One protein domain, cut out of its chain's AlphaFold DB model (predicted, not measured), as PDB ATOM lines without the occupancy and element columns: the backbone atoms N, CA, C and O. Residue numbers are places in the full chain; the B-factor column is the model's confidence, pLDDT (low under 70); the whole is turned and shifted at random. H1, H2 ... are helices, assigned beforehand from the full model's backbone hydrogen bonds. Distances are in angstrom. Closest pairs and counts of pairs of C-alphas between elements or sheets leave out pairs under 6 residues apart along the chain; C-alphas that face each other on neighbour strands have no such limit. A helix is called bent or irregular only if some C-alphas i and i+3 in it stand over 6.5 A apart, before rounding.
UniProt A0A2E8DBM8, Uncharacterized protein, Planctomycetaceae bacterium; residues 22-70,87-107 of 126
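This is residues 22 to 70 and 87 to 107 of the 126 residues of an uncharacterized protein of Planctomycetaceae bacterium (UniProt A0A2E8DBM8). One very long, bent helix, H1, makes the length of this rod, and a shorter helix, H2, packs beside its first arm, H1a, running back the opposite way. The second arm, H1b, sticks out past that pair with nothing beside it. The printed part has 70 residues with two named helices, H1 then H2, and no named strand; the class is all helix. It is extended, with a radius of gyration of the C-alphas of 21.6 A and spans of 70 by 19 by 12 A.

Start with H1, residues 22 to 65, assigned as one helix by its hydrogen bonds but bent: C-alphas 39 and 42 are 7.0 A apart. Its arms, H1a, residues 22 to 39, and H1b, residues 42 to 65, stand at a steep tilt of 39 degrees. Look next at H2, residues 87 to 107: it touches H1a, and their closest C-alphas, those of Cys 30 and Leu 97, are 5.8 A apart. These two run opposite ways at a shallow tilt of 30 degrees. H1b and H2 are apart. In H1a and H2 every O i to N i+4 pair is within hydrogen-bond range; in H1b 18 of 20 are.

Find C-alpha 22 at (39.312, -35.630, 29.426); from there H1a runs 26.3 A to C-alpha 39. H1b runs 35.5 A from C-alpha 42 to C-alpha 65 at (6.657, 16.736, 12.801). H2 runs 30.2 A and ends at C-alpha 107, (40.384, -33.991, 41.536).

The C-alphas farthest apart, those of Gly 67 and Arg 107, are 69.7 A apart. Residues 42 to 70, of which 42 to 65 belong to H1, stand free. Residues 71 to 86 are not printed, and C-alphas 70 and 87 are 37.1 A apart across this cut. Mean pLDDT of the printed part is 70.9; look for values under 70 at, among others, residues 37 to 50 and 87 to 94.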
ATOM      1  N   PRO A  22      40.383 -36.314  30.162       79.56
ATOM      2  CA  PRO A  22      39.312 -35.630  29.426       79.56
ATOM      3  C   PRO A  22      38.938 -34.255  30.005       79.56
ATOM      4  O   PRO A  22      38.527 -33.351  29.281       79.56
ATOM      5  N   TRP A  23      39.135 -34.056  31.313       75.31
ATOM      6  CA  TRP A  23      38.847 -32.789  31.990       75.31
ATOM      7  C   TRP A  23      39.807 -31.656  31.617       75.31
ATOM      8  O   TRP A  23      39.412 -30.492  31.671       75.31
ATOM      9  N   TYR A  24      41.035 -31.977  31.200       77.75
ATOM     10  CA  TYR A  24      41.980 -30.983  30.687       77.75
ATOM     11  C   TYR A  24      41.440 -30.322  29.412       77.75
ATOM     12  O   TYR A  24      41.470 -29.100  29.275       77.75
ATOM     13  N   TRP A  25      40.860 -31.117  28.512       79.50
ATOM     14  CA  TRP A  25      40.293 -30.624  27.257       79.50
ATOM     15  C   TRP A  25      39.045 -29.770  27.462       79.50
ATOM     16  O   TRP A  25      38.898 -28.745  26.800       79.50
ATOM     17  N   VAL A  26      38.189 -30.129  28.424       76.88
ATOM     18  CA  VAL A  26      37.045 -29.289  28.818       76.88
ATOM     19  C   VAL A  26      37.529 -27.919  29.301       76.88
ATOM     20  O   VAL A  26      37.004 -26.895  28.865       76.88
ATOM     21  N   TYR A  27      38.563 -27.881  30.146       72.94
ATOM     22  CA  TYR A  27      39.158 -26.630  30.619       72.94
ATOM     23  C   TYR A  27      39.748 -25.792  29.471       72.94
ATOM     24  O   TYR A  27      39.481 -24.591  29.380       72.94
ATOM     25  N   LEU A  28      40.500 -26.425  28.564       77.12
ATOM     26  CA  LEU A  28      41.125 -25.761  27.418       77.12
ATOM     27  C   LEU A  28      40.073 -25.174  26.463       77.12
ATOM     28  O   LEU A  28      40.187 -24.016  26.062       77.12
ATOM     29  N   PHE A  29      39.011 -25.927  26.168       78.25
ATOM     30  CA  PHE A  29      37.906 -25.465  25.327       78.25
ATOM     31  C   PHE A  29      37.146 -24.292  25.962       78.25
ATOM     32  O   PHE A  29      36.872 -23.300  25.289       78.25
ATOM     33  N   CYS A  30      36.855 -24.356  27.266       74.56
ATOM     34  CA  CYS A  30      36.184 -23.262  27.976       74.56
ATOM     35  C   CYS A  30      37.037 -21.993  28.007       74.56
ATOM     36  O   CYS A  30      36.523 -20.899  27.782       74.56
ATOM     37  N   THR A  31      38.343 -22.138  28.239       70.88
ATOM     38  CA  THR A  31      39.287 -21.014  28.247       70.88
ATOM     39  C   THR A  31      39.369 -20.368  26.864       70.88
ATOM     40  O   THR A  31      39.222 -19.154  26.742       70.88
ATOM     41  N   GLY A  32      39.514 -21.174  25.805       75.88
ATOM     42  CA  GLY A  32      39.509 -20.687  24.424       75.88
ATOM     43  C   GLY A  32      38.198 -19.996  24.042       75.88
ATOM     44  O   GLY A  32      38.220 -18.912  23.461       75.88
ATOM     45  N   GLY A  33      37.054 -20.568  24.432       71.06
ATOM     46  CA  GLY A  33      35.734 -19.972  24.223       71.06
ATOM     47  C   GLY A  33      35.559 -18.631  24.941       71.06
ATOM     48  O   GLY A  33      35.016 -17.692  24.361       71.06
ATOM     49  N   LEU A  34      36.076 -18.503  26.167       69.88
ATOM     50  CA  LEU A  34      36.043 -17.253  26.926       69.88
ATOM     51  C   LEU A  34      36.894 -16.167  26.250       69.88
ATOM     52  O   LEU A  34      36.430 -15.043  26.072       69.88
ATOM     53  N   VAL A  35      38.110 -16.515  25.816       73.00
ATOM     54  CA  VAL A  35      39.007 -15.598  25.093       73.00
ATOM     55  C   VAL A  35      38.373 -15.148  23.776       73.00
ATOM     56  O   VAL A  35      38.315 -13.950  23.497       73.00
ATOM     57  N   ALA A  36      37.835 -16.085  22.990       70.44
ATOM     58  CA  ALA A  36      37.141 -15.773  21.744       70.44
ATOM     59  C   ALA A  36      35.941 -14.843  21.984       70.44
ATOM     60  O   ALA A  36      35.739 -13.884  21.239       70.44
ATOM     61  N   LEU A  37      35.175 -15.072  23.055       67.94
ATOM     62  CA  LEU A  37      34.037 -14.231  23.398       67.94
ATOM     63  C   LEU A  37      34.452 -12.810  23.801       67.94
ATOM     64  O   LEU A  37      33.833 -11.847  23.347       67.94
ATOM     65  N   VAL A  38      35.506 -12.661  24.609       68.44
ATOM     66  CA  VAL A  38      36.041 -11.347  25.005       68.44
ATOM     67  C   VAL A  38      36.487 -10.549  23.779       68.44
ATOM     68  O   VAL A  38      36.151  -9.372  23.659       68.44
ATOM     69  N   LEU A  39      37.172 -11.195  22.832       69.75
ATOM     70  CA  LEU A  39      37.630 -10.555  21.595       69.75
ATOM     71  C   LEU A  39      36.472 -10.133  20.681       69.75
ATOM     72  O   LEU A  39      36.536  -9.104  20.009       69.75
ATOM     73  N   VAL A  40      35.392 -10.913  20.656       65.44
ATOM     74  CA  VAL A  40      34.223 -10.662  19.804       65.44
ATOM     75  C   VAL A  40      33.219  -9.691  20.453       65.44
ATOM     76  O   VAL A  40      32.473  -9.007  19.748       65.44
ATOM     77  N   GLY A  41      33.231  -9.556  21.781       61.09
ATOM     78  CA  GLY A  41      32.367  -8.670  22.569       61.09
ATOM     79  C   GLY A  41      32.258  -7.215  22.075       61.09
ATOM     80  O   GLY A  41      31.136  -6.759  21.813       61.09
ATOM     81  N   PRO A  42      33.364  -6.466  21.876       62.69
ATOM     82  CA  PRO A  42      33.294  -5.057  21.464       62.69
ATOM     83  C   PRO A  42      32.642  -4.860  20.086       62.69
ATOM     84  O   PRO A  42      32.018  -3.826  19.832       62.69
ATOM     85  N   LYS A  43      32.699  -5.871  19.207       62.09
ATOM     86  CA  LYS A  43      32.094  -5.824  17.866       62.09
ATOM     87  C   LYS A  43      30.568  -5.728  17.908       62.09
ATOM     88  O   LYS A  43      29.965  -5.110  17.030       62.09
ATOM     89  N   PHE A  44      29.933  -6.324  18.915       61.50
ATOM     90  CA  PHE A  44      28.477  -6.313  19.053       61.50
ATOM     91  C   PHE A  44      27.964  -5.095  19.826       61.50
ATOM     92  O   PHE A  44      26.923  -4.546  19.458       61.50
ATOM     93  N   ALA A  45      28.730  -4.598  20.801       60.25
ATOM     94  CA  ALA A  45      28.416  -3.356  21.511       60.25
ATOM     95  C   ALA A  45      28.330  -2.151  20.551       60.25
ATOM     96  O   ALA A  45      27.393  -1.352  20.616       60.25
ATOM     97  N   ALA A  46      29.242  -2.073  19.575       60.88
ATOM     98  CA  ALA A  46      29.235  -1.027  18.552       60.88
ATOM     99  C   ALA A  46      27.992  -1.059  17.637       60.88
ATOM    100  O   ALA A  46      27.590  -0.031  17.093       60.88
ATOM    101  N   LYS A  47      27.356  -2.226  17.459       61.97
ATOM    102  CA  LYS A  47      26.126  -2.338  16.660       61.97
ATOM    103  C   LYS A  47      24.893  -1.857  17.423       61.97
ATOM    104  O   LYS A  47      24.028  -1.231  16.815       61.97
ATOM    105  N   GLN A  48      24.823  -2.103  18.730       65.25
ATOM    106  CA  GLN A  48      23.690  -1.668  19.554       65.25
ATOM    107  C   GLN A  48      23.630  -0.143  19.686       65.25
ATOM    108  O   GLN A  48      22.559   0.434  19.507       65.25
ATOM    109  N   SER A  49      24.774   0.529  19.862       68.75
ATOM    110  CA  SER A  49      24.812   1.997  19.961       68.75
ATOM    111  C   SER A  49      24.306   2.694  18.692       68.75
ATOM    112  O   SER A  49      23.654   3.736  18.761       68.75
ATOM    113  N   ARG A  50      24.556   2.105  17.517       67.62
ATOM    114  CA  ARG A  50      24.088   2.639  16.232       67.62
ATOM    115  C   ARG A  50      22.574   2.475  16.053       67.62
ATOM    116  O   ARG A  50      21.938   3.357  15.484       67.62
ATOM    117  N   ILE A  51      21.997   1.379  16.550       74.25
ATOM    118  CA  ILE A  51      20.545   1.137  16.508       74.25
ATOM    119  C   ILE A  51      19.818   2.076  17.477       74.25
ATOM    120  O   ILE A  51      18.838   2.699  17.074       74.25
ATOM    121  N   GLU A  52      20.330   2.246  18.702       74.75
ATOM    122  CA  GLU A  52      19.756   3.175  19.689       74.75
ATOM    123  C   GLU A  52      19.758   4.620  19.172       74.75
ATOM    124  O   GLU A  52      18.715   5.271  19.167       74.75
ATOM    125  N   ARG A  53      20.887   5.093  18.623       77.00
ATOM    126  CA  ARG A  53      20.987   6.447  18.048       77.00
ATOM    127  C   ARG A  53      19.996   6.682  16.908       77.00
ATOM    128  O   ARG A  53      19.375   7.739  16.839       77.00
ATOM    129  N   ASN A  54      19.831   5.703  16.020       79.31
ATOM    130  CA  ASN A  54      18.895   5.817  14.899       79.31
ATOM    131  C   ASN A  54      17.434   5.826  15.365       79.31
ATOM    132  O   ASN A  54      16.605   6.516  14.772       79.31
ATOM    133  N   TYR A  55      17.116   5.061  16.408       80.69
ATOM    134  CA  TYR A  55      15.778   5.027  16.985       80.69
ATOM    135  C   TYR A  55      15.441   6.345  17.695       80.69
ATOM    136  O   TYR A  55      14.393   6.930  17.420       80.69
ATOM    137  N   GLU A  56      16.362   6.871  18.509       82.38
ATOM    138  CA  GLU A  56      16.212   8.184  19.150       82.38
ATOM    139  C   GLU A  56      16.033   9.308  18.121       82.38
ATOM    140  O   GLU A  56      15.153  10.155  18.276       82.38
ATOM    141  N   ALA A  57      16.815   9.306  17.037       82.06
ATOM    142  CA  ALA A  57      16.701  10.311  15.981       82.06
ATOM    143  C   ALA A  57      15.320  10.290  15.301       82.06
ATOM    144  O   ALA A  57      14.733  11.346  15.058       82.06
ATOM    145  N   ARG A  58      14.768   9.097  15.037       81.75
ATOM    146  CA  ARG A  58      13.425   8.942  14.450       81.75
ATOM    147  C   ARG A  58      12.321   9.380  15.406       81.75
ATOM    148  O   ARG A  58      11.378  10.025  14.962       81.75
ATOM    149  N   GLN A  59      12.443   9.072  16.699       81.81
ATOM    150  CA  GLN A  59      11.488   9.540  17.706       81.81
ATOM    151  C   GLN A  59      11.480  11.066  17.804       81.81
ATOM    152  O   GLN A  59      10.406  11.664  17.776       81.81
ATOM    153  N   ARG A  60      12.657  11.706  17.841       78.50
ATOM    154  CA  ARG A  60      12.757  13.173  17.858       78.50
ATOM    155  C   ARG A  60      12.159  13.784  16.591       78.50
ATOM    156  O   ARG A  60      11.351  14.699  16.688       78.50
ATOM    157  N   ALA A  61      12.475  13.245  15.412       80.88
ATOM    158  CA  ALA A  61      11.906  13.722  14.149       80.88
ATOM    159  C   ALA A  61      10.372  13.594  14.112       80.88
ATOM    160  O   ALA A  61       9.690  14.537  13.720       80.88
ATOM    161  N   ALA A  62       9.819  12.470  14.577       79.75
ATOM    162  CA  ALA A  62       8.373  12.274  14.659       79.75
ATOM    163  C   ALA A  62       7.703  13.247  15.648       79.75
ATOM    164  O   ALA A  62       6.624  13.760  15.362       79.75
ATOM    165  N   GLN A  63       8.349  13.548  16.779       74.44
ATOM    166  CA  GLN A  63       7.864  14.535  17.753       74.44
ATOM    167  C   GLN A  63       7.894  15.968  17.200       74.44
ATOM    168  O   GLN A  63       6.944  16.720  17.423       74.44
ATOM    169  N   HIS A  64       8.930  16.322  16.433       68.56
ATOM    170  CA  HIS A  64       9.022  17.612  15.744       68.56
ATOM    171  C   HIS A  64       7.955  17.767  14.649       68.56
ATOM    172  O   HIS A  64       7.329  18.819  14.561       68.56
ATOM    173  N   VAL A  65       7.698  16.722  13.850       72.88
ATOM    174  CA  VAL A  65       6.657  16.736  12.801       72.88
ATOM    175  C   VAL A  65       5.246  16.772  13.398       72.88
ATOM    176  O   VAL A  65       4.365  17.427  12.851       72.88
ATOM    177  N   ALA A  66       5.025  16.128  14.548       73.69
ATOM    178  CA  ALA A  66       3.740  16.134  15.248       73.69
ATOM    179  C   ALA A  66       3.411  17.464  15.963       73.69
ATOM    180  O   ALA A  66       2.429  17.525  16.704       73.69
ATOM    181  N   GLY A  67       4.225  18.514  15.794       59.09
ATOM    182  CA  GLY A  67       3.958  19.852  16.338       59.09
ATOM    183  C   GLY A  67       3.986  19.947  17.868       59.09
ATOM    184  O   GLY A  67       3.594  20.971  18.424       59.09
ATOM    185  N   ARG A  68       4.450  18.906  18.579       57.91
ATOM    186  CA  ARG A  68       4.572  18.915  20.044       57.91
ATOM    187  C   ARG A  68       5.891  19.558  20.464       57.91
ATOM    188  O   ARG A  68       6.836  18.881  20.854       57.91
ATOM    189  N   THR A  69       5.952  20.883  20.436       58.72
ATOM    190  CA  THR A  69       6.937  21.632  21.223       58.72
ATOM    191  C   THR A  69       6.469  21.680  22.676       58.72
ATOM    192  O   THR A  69       5.752  22.600  23.067       58.72
ATOM    193  N   ARG A  70       6.845  20.692  23.496       53.03
ATOM    194  CA  ARG A  70       6.806  20.855  24.956       53.03
ATOM    195  C   ARG A  70       8.017  20.190  25.621       53.03
ATOM    196  O   ARG A  70       8.214  18.991  25.426       53.03
ATOM    197  N   GLN A  87      25.137 -10.750  27.621       63.38
ATOM    198  CA  GLN A  87      25.173 -11.105  29.041       63.38
ATOM    199  C   GLN A  87      24.862 -12.578  29.372       63.38
ATOM    200  O   GLN A  87      25.649 -13.156  30.118       63.38
ATOM    201  N   PRO A  88      23.794 -13.223  28.854       63.12
ATOM    202  CA  PRO A  88      23.528 -14.616  29.173       63.12
ATOM    203  C   PRO A  88      24.660 -15.508  28.665       63.12
ATOM    204  O   PRO A  88      25.067 -16.402  29.387       63.12
ATOM    205  N   LEU A  89      25.259 -15.212  27.503       65.19
ATOM    206  CA  LEU A  89      26.388 -15.985  26.982       65.19
ATOM    207  C   LEU A  89      27.624 -15.889  27.893       65.19
ATOM    208  O   LEU A  89      28.264 -16.905  28.153       65.19
ATOM    209  N   PHE A  90      27.922 -14.694  28.423       66.12
ATOM    210  CA  PHE A  90      28.971 -14.501  29.431       66.12
ATOM    211  C   PHE A  90      28.699 -15.312  30.702       66.12
ATOM    212  O   PHE A  90      29.607 -15.971  31.201       66.12
ATOM    213  N   ILE A  91      27.460 -15.291  31.203       67.25
ATOM    214  CA  ILE A  91      27.062 -16.029  32.408       67.25
ATOM    215  C   ILE A  91      27.212 -17.536  32.182       67.25
ATOM    216  O   ILE A  91      27.822 -18.213  33.005       67.25
ATOM    217  N   THR A  92      26.732 -18.064  31.053       66.69
ATOM    218  CA  THR A  92      26.835 -19.498  30.751       66.69
ATOM    219  C   THR A  92      28.295 -19.940  30.662       66.69
ATOM    220  O   THR A  92      28.671 -20.934  31.278       66.69
ATOM    221  N   LEU A  93      29.147 -19.181  29.963       64.25
ATOM    222  CA  LEU A  93      30.576 -19.488  29.855       64.25
ATOM    223  C   LEU A  93      31.301 -19.378  31.204       64.25
ATOM    224  O   LEU A  93      32.120 -20.240  31.519       64.25
ATOM    225  N   ALA A  94      30.973 -18.377  32.025       69.62
ATOM    226  CA  ALA A  94      31.544 -18.217  33.360       69.62
ATOM    227  C   ALA A  94      31.144 -19.359  34.309       69.62
ATOM    228  O   ALA A  94      31.986 -19.845  35.068       69.62
ATOM    229  N   ILE A  95      29.893 -19.830  34.240       75.19
ATOM    230  CA  ILE A  95      29.414 -20.985  35.015       75.19
ATOM    231  C   ILE A  95      30.169 -22.247  34.593       75.19
ATOM    232  O   ILE A  95      30.709 -22.945  35.450       75.19
ATOM    233  N   VAL A  96      30.266 -22.525  33.289       73.00
ATOM    234  CA  VAL A  96      30.964 -23.722  32.792       73.00
ATOM    235  C   VAL A  96      32.459 -23.673  33.140       73.00
ATOM    236  O   VAL A  96      33.003 -24.676  33.606       73.00
ATOM    237  N   LEU A  97      33.113 -22.511  33.012       72.38
ATOM    238  CA  LEU A  97      34.511 -22.320  33.417       72.38
ATOM    239  C   LEU A  97      34.703 -22.563  34.923       72.38
ATOM    240  O   LEU A  97      35.630 -23.268  35.317       72.38
ATOM    241  N   SER A  98      33.811 -22.025  35.759       72.12
ATOM    242  CA  SER A  98      33.869 -22.184  37.220       72.12
ATOM    243  C   SER A  98      33.665 -23.641  37.645       72.12
ATOM    244  O   SER A  98      34.381 -24.133  38.518       72.12
ATOM    245  N   LEU A  99      32.742 -24.362  36.997       71.69
ATOM    246  CA  LEU A  99      32.518 -25.793  37.233       71.69
ATOM    247  C   LEU A  99      33.732 -26.636  36.813       71.69
ATOM    248  O   LEU A  99      34.145 -27.526  37.557       71.69
ATOM    249  N   ALA A 100      34.332 -26.337  35.657       68.75
ATOM    250  CA  ALA A 100      35.529 -27.023  35.178       68.75
ATOM    251  C   ALA A 100      36.736 -26.784  36.100       68.75
ATOM    252  O   ALA A 100      37.432 -27.733  36.459       68.75
ATOM    253  N   TRP A 101      36.947 -25.538  36.537       74.25
ATOM    254  CA  TRP A 101      37.995 -25.165  37.490       74.25
ATOM    255  C   TRP A 101      37.820 -25.866  38.837       74.25
ATOM    256  O   TRP A 101      38.756 -26.489  39.334       74.25
ATOM    257  N   CYS A 102      36.609 -25.826  39.400       75.19
ATOM    258  CA  CYS A 102      36.301 -26.458  40.679       75.19
ATOM    259  C   CYS A 102      36.510 -27.981  40.622       75.19
ATOM    260  O   CYS A 102      37.129 -28.554  41.517       75.19
ATOM    261  N   ASN A 103      36.086 -28.641  39.537       73.75
ATOM    262  CA  ASN A 103      36.265 -30.085  39.362       73.75
ATOM    263  C   ASN A 103      37.742 -30.471  39.174       73.75
ATOM    264  O   ASN A 103      38.225 -31.412  39.809       73.75
ATOM    265  N   LEU A 104      38.489 -29.706  38.369       69.19
ATOM    266  CA  LEU A 104      39.929 -29.901  38.189       69.19
ATOM    267  C   LEU A 104      40.672 -29.754  39.524       69.19
ATOM    268  O   LEU A 104      41.474 -30.618  39.882       69.19
ATOM    269  N   TRP A 105      40.364 -28.703  40.285       73.81
ATOM    270  CA  TRP A 105      40.983 -28.437  41.580       73.81
ATOM    271  C   TRP A 105      40.610 -29.510  42.609       73.81
ATOM    272  O   TRP A 105      41.483 -30.028  43.301       73.81
ATOM    273  N   TRP A 106      39.348 -29.942  42.672       69.88
ATOM    274  CA  TRP A 106      38.939 -31.034  43.558       69.88
ATOM    275  C   TRP A 106      39.584 -32.372  43.203       69.88
ATOM    276  O   TRP A 106      40.040 -33.061  44.113       69.88
ATOM    277  N   ARG A 107      39.684 -32.751  41.923       66.69
ATOM    278  CA  ARG A 107      40.384 -33.991  41.536       66.69
ATOM    279  C   ARG A 107      41.882 -33.919  41.793       66.69
ATOM    280  O   ARG A 107      42.471 -34.932  42.156       66.69
TER     281      ARG A 107